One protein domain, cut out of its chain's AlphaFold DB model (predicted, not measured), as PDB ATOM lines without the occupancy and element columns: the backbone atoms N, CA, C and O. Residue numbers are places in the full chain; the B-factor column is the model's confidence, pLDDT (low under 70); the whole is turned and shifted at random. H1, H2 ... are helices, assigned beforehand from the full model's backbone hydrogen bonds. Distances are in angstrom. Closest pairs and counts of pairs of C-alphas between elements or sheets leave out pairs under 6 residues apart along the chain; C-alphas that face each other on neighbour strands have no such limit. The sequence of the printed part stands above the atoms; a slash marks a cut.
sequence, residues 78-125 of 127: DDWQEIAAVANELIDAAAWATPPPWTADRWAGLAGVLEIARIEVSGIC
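This is residues 78 to 125 of the 127 residues of an uncharacterized protein of Synechococcus sp. A15-28 (UniProt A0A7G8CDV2). The printed part is a wide open V, flat and with an empty middle: the longest helix, H3, makes one arm, the shorter H1 makes the other, and a thin stretch of chain holding the four-residue H2 joins the two at the base. No helix touches another. The printed part has 48 residues, with three named helices in the order H1, H2, H3 along the chain and no named strand, and its class is all helix, with 38 residues in the helices. It is extended, with a radius of gyration of the C-alphas of 18.7 A, and its C-alphas span 50 by 31 by 9 A along their three main axes.

The longest helix is H3, residues 104 to 124, which measures 31.0 A from its first to its last C-alpha. It begins at C-alpha 104, at (-13.331, -29.609, 36.569), and ends at C-alpha 124, at (4.928, -22.536, 60.606). H2 is a short helix of four residues, Ala 94 to Ala 97. H1 covers residues 78 to 90 and is 19.0 A long, from C-alpha 78 at (-4.663, -69.781, 50.877) to C-alpha 90 at (-15.602, -56.858, 42.154). From the first C-alpha to the last, x and z fall in H1, whereas both rise in H3.

H3 and H1 are apart, with no C-alpha of the one within 8 A of the other. H2 and H3 are apart by the same test, and a short link of 6 residues joins them. H1 and H2 are also apart, although the link between them is tight, with 3 residues. Residues 108 to 125, of which 108 to 124 belong to H3, stand free, as do residues 100 to 106, of which 104 to 106 belong to H3. Residues 78 to 98, with H1 and H2 among them, stand free too. In H1 and H3 every O i to N i+4 pair is within hydrogen-bond range; H2 is too short for such a pair, and its 1 pair of O i and N i+3 is within range.

The two C-alphas farthest apart are those of Asp 78 and Gly 123, at 50.3 A, and the first and last printed C-alphas, those of Asp 78 and Cys 125, are 48.4 A apart. The printed part runs from residue 78 to residue 125 without a cut, and neither link is long. The mean pLDDT of the printed part is 70.3. The model's confidence is low, under 70, in 23 residues, namely 92 to 107 and 119 to 125. The mean pLDDT is 80 in H1, 63 in H2 and 69 in H3.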
ATOM      1  N   ASP A  78      -3.815 -69.285  51.965       79.06
ATOM      2  CA  ASP A  78      -4.663 -69.781  50.877       79.06
ATOM      3  C   ASP A  78      -6.003 -69.020  50.795       79.06
ATOM      4  O   ASP A  78      -6.451 -68.669  49.702       79.06
ATOM      5  N   ASP A  79      -6.588 -68.643  51.938       77.88
ATOM      6  CA  ASP A  79      -7.826 -67.850  51.991       77.88
ATOM      7  C   ASP A  79      -7.611 -66.449  51.392       77.88
ATOM      8  O   ASP A  79      -8.505 -65.870  50.773       77.88
ATOM      9  N   TRP A  80      -6.400 -65.896  51.528       81.62
ATOM     10  CA  TRP A  80      -6.047 -64.614  50.918       81.62
ATOM     11  C   TRP A  80      -6.048 -64.665  49.392       81.62
ATOM     12  O   TRP A  80      -6.396 -63.663  48.764       81.62
ATOM     13  N   GLN A  81      -5.694 -65.803  48.787       80.00
ATOM     14  CA  GLN A  81      -5.728 -65.951  47.331       80.00
ATOM     15  C   GLN A  81      -7.167 -65.968  46.811       80.00
ATOM     16  O   GLN A  81      -7.466 -65.305  45.815       80.00
ATOM     17  N   GLU A  82      -8.071 -66.650  47.518       80.00
ATOM     18  CA  GLU A  82      -9.496 -66.667  47.177       80.00
ATOM     19  C   GLU A  82     -10.139 -65.285  47.364       80.00
ATOM     20  O   GLU A  82     -10.828 -64.789  46.469       80.00
ATOM     21  N   ILE A  83      -9.848 -64.605  48.480       81.62
ATOM     22  CA  ILE A  83     -10.324 -63.237  48.738       81.62
ATOM     23  C   ILE A  83      -9.808 -62.271  47.663       81.62
ATOM     24  O   ILE A  83     -10.570 -61.436  47.171       81.62
ATOM     25  N   ALA A  84      -8.534 -62.378  47.275       81.75
ATOM     26  CA  ALA A  84      -7.947 -61.528  46.245       81.75
ATOM     27  C   ALA A  84      -8.587 -61.761  44.869       81.75
ATOM     28  O   ALA A  84      -8.841 -60.796  44.150       81.75
ATOM     29  N   ALA A  85      -8.886 -63.012  44.510       81.56
ATOM     30  CA  ALA A  85      -9.567 -63.333  43.258       81.56
ATOM     31  C   ALA A  85     -10.964 -62.693  43.201       81.56
ATOM     32  O   ALA A  85     -11.267 -61.964  42.257       81.56
ATOM     33  N   VAL A  86     -11.767 -62.867  44.255       84.94
ATOM     34  CA  VAL A  86     -13.115 -62.277  44.348       84.94
ATOM     35  C   VAL A  86     -13.061 -60.746  44.361       84.94
ATOM     36  O   VAL A  86     -13.861 -60.082  43.700       84.94
ATOM     37  N   ALA A  87     -12.106 -60.154  45.082       79.81
ATOM     38  CA  ALA A  87     -11.936 -58.705  45.118       79.81
ATOM     39  C   ALA A  87     -11.559 -58.133  43.743       79.81
ATOM     40  O   ALA A  87     -12.089 -57.096  43.354       79.81
ATOM     41  N   ASN A  88     -10.697 -58.816  42.989       80.19
ATOM     42  CA  ASN A  88     -10.312 -58.392  41.644       80.19
ATOM     43  C   ASN A  88     -11.470 -58.472  40.638       80.19
ATOM     44  O   ASN A  88     -11.496 -57.688  39.695       80.19
ATOM     45  N   GLU A  89     -12.438 -59.373  40.836       81.00
ATOM     46  CA  GLU A  89     -13.662 -59.418  40.022       81.00
ATOM     47  C   GLU A  89     -14.657 -58.304  40.383       81.00
ATOM     48  O   GLU A  89     -15.381 -57.807  39.521       81.00
ATOM     49  N   LEU A  90     -14.698 -57.900  41.656       76.44
ATOM     50  CA  LEU A  90     -15.602 -56.858  42.154       76.44
ATOM     51  C   LEU A  90     -15.084 -55.436  41.915       76.44
ATOM     52  O   LEU A  90     -15.877 -54.501  41.780       76.44
ATOM     53  N   ILE A  91     -13.765 -55.249  41.919       74.31
ATOM     54  CA  ILE A  91     -13.145 -53.938  41.755       74.31
ATOM     55  C   ILE A  91     -13.050 -53.619  40.264       74.31
ATOM     56  O   ILE A  91     -12.154 -54.075  39.558       74.31
ATOM     57  N   ASP A  92     -13.949 -52.757  39.792       68.81
ATOM     58  CA  ASP A  92     -13.828 -52.158  38.467       68.81
ATOM     59  C   ASP A  92     -12.698 -51.114  38.453       68.81
ATOM     60  O   ASP A  92     -12.876 -49.949  38.822       68.81
ATOM     61  N   ALA A  93     -11.512 -51.531  38.010       64.25
ATOM     62  CA  ALA A  93     -10.359 -50.649  37.854       64.25
ATOM     63  C   ALA A  93     -10.596 -49.518  36.828       64.25
ATOM     64  O   ALA A  93      -9.949 -48.470  36.909       64.25
ATOM     65  N   ALA A  94     -11.539 -49.669  35.888       64.50
ATOM     66  CA  ALA A  94     -11.885 -48.603  34.946       64.50
ATOM     67  C   ALA A  94     -12.633 -47.450  35.640       64.50
ATOM     68  O   ALA A  94     -12.481 -46.283  35.257       64.50
ATOM     69  N   ALA A  95     -13.354 -47.738  36.728       63.66
ATOM     70  CA  ALA A  95     -13.980 -46.720  37.568       63.66
ATOM     71  C   ALA A  95     -12.952 -45.831  38.291       63.66
ATOM     72  O   ALA A  95     -13.289 -44.720  38.695       63.66
ATOM     73  N   TRP A  96     -11.696 -46.274  38.430       62.66
ATOM     74  CA  TRP A  96     -10.619 -45.484  39.047       62.66
ATOM     75  C   TRP A  96      -9.947 -44.523  38.062       62.66
ATOM     76  O   TRP A  96      -9.439 -43.479  38.467       62.66
ATOM     77  N   ALA A  97      -9.950 -44.861  36.769       59.62
ATOM     78  CA  ALA A  97      -9.460 -43.991  35.697       59.62
ATOM     79  C   ALA A  97     -10.525 -42.992  35.218       59.62
ATOM     80  O   ALA A  97     -10.203 -42.000  34.563       59.62
ATOM     81  N   THR A  98     -11.794 -43.244  35.547       60.94
ATOM     82  CA  THR A  98     -12.879 -42.311  35.269       60.94
ATOM     83  C   THR A  98     -12.820 -41.206  36.321       60.94
ATOM     84  O   THR A  98     -13.026 -41.497  37.503       60.94
ATOM     85  N   PRO A  99     -12.529 -39.941  35.958       61.47
ATOM     86  CA  PRO A  99     -12.621 -38.866  36.930       61.47
ATOM     87  C   PRO A  99     -14.046 -38.891  37.502       61.47
ATOM     88  O   PRO A  99     -15.002 -39.000  36.724       61.47
ATOM     89  N   PRO A 100     -14.222 -38.836  38.837       60.53
ATOM     90  CA  PRO A 100     -15.552 -38.789  39.432       60.53
ATOM     91  C   PRO A 100     -16.354 -37.660  38.760       60.53
ATOM     92  O   PRO A 100     -15.741 -36.688  38.315       60.53
ATOM     93  N   PRO A 101     -17.699 -37.728  38.699       60.44
ATOM     94  CA  PRO A 101     -18.560 -36.797  37.943       60.44
ATOM     95  C   PRO A 101     -18.554 -35.351  38.477       60.44
ATOM     96  O   PRO A 101     -19.463 -34.557  38.242       60.44
ATOM     97  N   TRP A 102     -17.556 -35.004  39.273       60.03
ATOM     98  CA  TRP A 102     -17.306 -33.681  39.778       60.03
ATOM     99  C   TRP A 102     -16.724 -32.858  38.634       60.03
ATOM    100  O   TRP A 102     -15.742 -33.239  38.000       60.03
ATOM    101  N   THR A 103     -17.365 -31.727  38.360       62.53
ATOM    102  CA  THR A 103     -16.920 -30.763  37.355       62.53
ATOM    103  C   THR A 103     -15.455 -30.379  37.579       62.53
ATOM    104  O   THR A 103     -14.983 -30.360  38.718       62.53
ATOM    105  N   ALA A 104     -14.730 -30.048  36.506       63.66
ATOM    106  CA  ALA A 104     -13.331 -29.609  36.569       63.66
ATOM    107  C   ALA A 104     -13.096 -28.493  37.615       63.66
ATOM    108  O   ALA A 104     -12.052 -28.451  38.263       63.66
ATOM    109  N   ASP A 105     -14.113 -27.664  37.868       63.53
ATOM    110  CA  ASP A 105     -14.113 -26.621  38.903       63.53
ATOM    111  C   ASP A 105     -13.915 -27.158  40.329       63.53
ATOM    112  O   ASP A 105     -13.268 -26.515  41.157       63.53
ATOM    113  N   ARG A 106     -14.433 -28.351  40.644       66.44
ATOM    114  CA  ARG A 106     -14.250 -28.970  41.967       66.44
ATOM    115  C   ARG A 106     -12.820 -29.456  42.179       66.44
ATOM    116  O   ARG A 106     -12.318 -29.363  43.296       66.44
ATOM    117  N   TRP A 107     -12.159 -29.917  41.118       68.25
ATOM    118  CA  TRP A 107     -10.736 -30.260  41.159       68.25
ATOM    119  C   TRP A 107      -9.865 -29.022  41.350       68.25
ATOM    120  O   TRP A 107      -8.966 -29.043  42.187       68.25
ATOM    121  N   ALA A 108     -10.177 -27.928  40.653       71.31
ATOM    122  CA  ALA A 108      -9.487 -26.654  40.841       71.31
ATOM    123  C   ALA A 108      -9.659 -26.114  42.273       71.31
ATOM    124  O   ALA A 108      -8.690 -25.666  42.886       71.31
ATOM    125  N   GLY A 109     -10.865 -26.225  42.840       76.00
ATOM    126  CA  GLY A 109     -11.139 -25.847  44.228       76.00
ATOM    127  C   GLY A 109     -10.354 -26.680  45.244       76.00
ATOM    128  O   GLY A 109      -9.736 -26.120  46.147       76.00
ATOM    129  N   LEU A 110     -10.324 -28.007  45.084       75.12
ATOM    130  CA  LEU A 110      -9.557 -28.895  45.964       75.12
ATOM    131  C   LEU A 110      -8.046 -28.642  45.848       75.12
ATOM    132  O   LEU A 110      -7.366 -28.542  46.866       75.12
ATOM    133  N   ALA A 111      -7.527 -28.492  44.626       76.88
ATOM    134  CA  ALA A 111      -6.119 -28.187  44.387       76.88
ATOM    135  C   ALA A 111      -5.714 -26.846  45.021       76.88
ATOM    136  O   ALA A 111      -4.674 -26.764  45.667       76.88
ATOM    137  N   GLY A 112      -6.570 -25.823  44.922       77.44
ATOM    138  CA  GLY A 112      -6.355 -24.537  45.586       77.44
ATOM    139  C   GLY A 112      -6.330 -24.645  47.114       77.44
ATOM    140  O   GLY A 112      -5.454 -24.070  47.753       77.44
ATOM    141  N   VAL A 113      -7.242 -25.422  47.711       79.31
ATOM    142  CA  VAL A 113      -7.271 -25.655  49.169       79.31
ATOM    143  C   VAL A 113      -6.019 -26.397  49.643       79.31
ATOM    144  O   VAL A 113      -5.450 -26.044  50.676       79.31
ATOM    145  N   LEU A 114      -5.560 -27.395  48.884       80.44
ATOM    146  CA  LEU A 114      -4.345 -28.145  49.202       80.44
ATOM    147  C   LEU A 114      -3.082 -27.278  49.086       80.44
ATOM    148  O   LEU A 114      -2.190 -27.395  49.926       80.44
ATOM    149  N   GLU A 115      -3.019 -26.373  48.107       73.56
ATOM    150  CA  GLU A 115      -1.885 -25.456  47.947       73.56
ATOM    151  C   GLU A 115      -1.831 -24.413  49.077       73.56
ATOM    152  O   GLU A 115      -0.762 -24.147  49.627       73.56
ATOM    153  N   ILE A 116      -2.983 -23.889  49.512       75.69
ATOM    154  CA  ILE A 116      -3.069 -22.992  50.677       75.69
ATOM    155  C   ILE A 116      -2.604 -23.714  51.949       75.69
ATOM    156  O   ILE A 116      -1.761 -23.190  52.679       75.69
ATOM    157  N   ALA A 117      -3.081 -24.940  52.181       70.25
ATOM    158  CA  ALA A 117      -2.666 -25.744  53.330       70.25
ATOM    159  C   ALA A 117      -1.150 -26.032  53.320       70.25
ATOM    160  O   ALA A 117      -0.496 -26.007  54.363       70.25
ATOM    161  N   ARG A 118      -0.558 -26.249  52.138       72.56
ATOM    162  CA  ARG A 118       0.889 -26.450  51.975       72.56
ATOM    163  C   ARG A 118       1.700 -25.204  52.341       72.56
ATOM    164  O   ARG A 118       2.759 -25.325  52.965       72.56
ATOM    165  N   ILE A 119       1.214 -24.019  51.974       69.94
ATOM    166  CA  ILE A 119       1.851 -22.737  52.305       69.94
ATOM    167  C   ILE A 119       1.763 -22.470  53.814       69.94
ATOM    168  O   ILE A 119       2.769 -22.103  54.420       69.94
ATOM    169  N   GLU A 120       0.610 -22.715  54.439       62.84
ATOM    170  CA  GLU A 120       0.425 -22.541  55.889       62.84
ATOM    171  C   GLU A 120       1.348 -23.449  56.709       62.84
ATOM    172  O   GLU A 120       2.004 -22.986  57.641       62.84
ATOM    173  N   VAL A 121       1.479 -24.722  56.326       62.97
ATOM    174  CA  VAL A 121       2.391 -25.665  56.998       62.97
ATOM    175  C   VAL A 121       3.857 -25.251  56.819       62.97
ATOM    176  O   VAL A 121       4.643 -25.332  57.764       62.97
ATOM    177  N   SER A 122       4.230 -24.744  55.641       58.81
ATOM    178  CA  SER A 122       5.599 -24.284  55.364       58.81
ATOM    179  C   SER A 122       5.946 -22.974  56.091       58.81
ATOM    180  O   SER A 122       7.102 -22.761  56.451       58.81
ATOM    181  N   GLY A 123       4.959 -22.112  56.358       56.59
ATOM    182  CA  GLY A 123       5.130 -20.870  57.121       56.59
ATOM    183  C   GLY A 123       5.272 -21.067  58.635       56.59
ATOM    184  O   GLY A 123       5.825 -20.202  59.315       56.59
ATOM    185  N   ILE A 124       4.822 -22.205  59.173       55.56
ATOM    186  CA  ILE A 124       4.928 -22.536  60.606       55.56
ATOM    187  C   ILE A 124       6.332 -23.051  60.973       55.56
ATOM    188  O   ILE A 124       6.744 -22.929  62.122       55.56
ATOM    189  N   CYS A 125       7.110 -23.554  60.010       48.12
ATOM    190  CA  CYS A 125       8.447 -24.107  60.260       48.12
ATOM    191  C   CYS A 125       9.595 -23.073  60.143       48.12
ATOM    192  O   CYS A 125      10.764 -23.446  60.210       48.12
TER     193      CYS A 125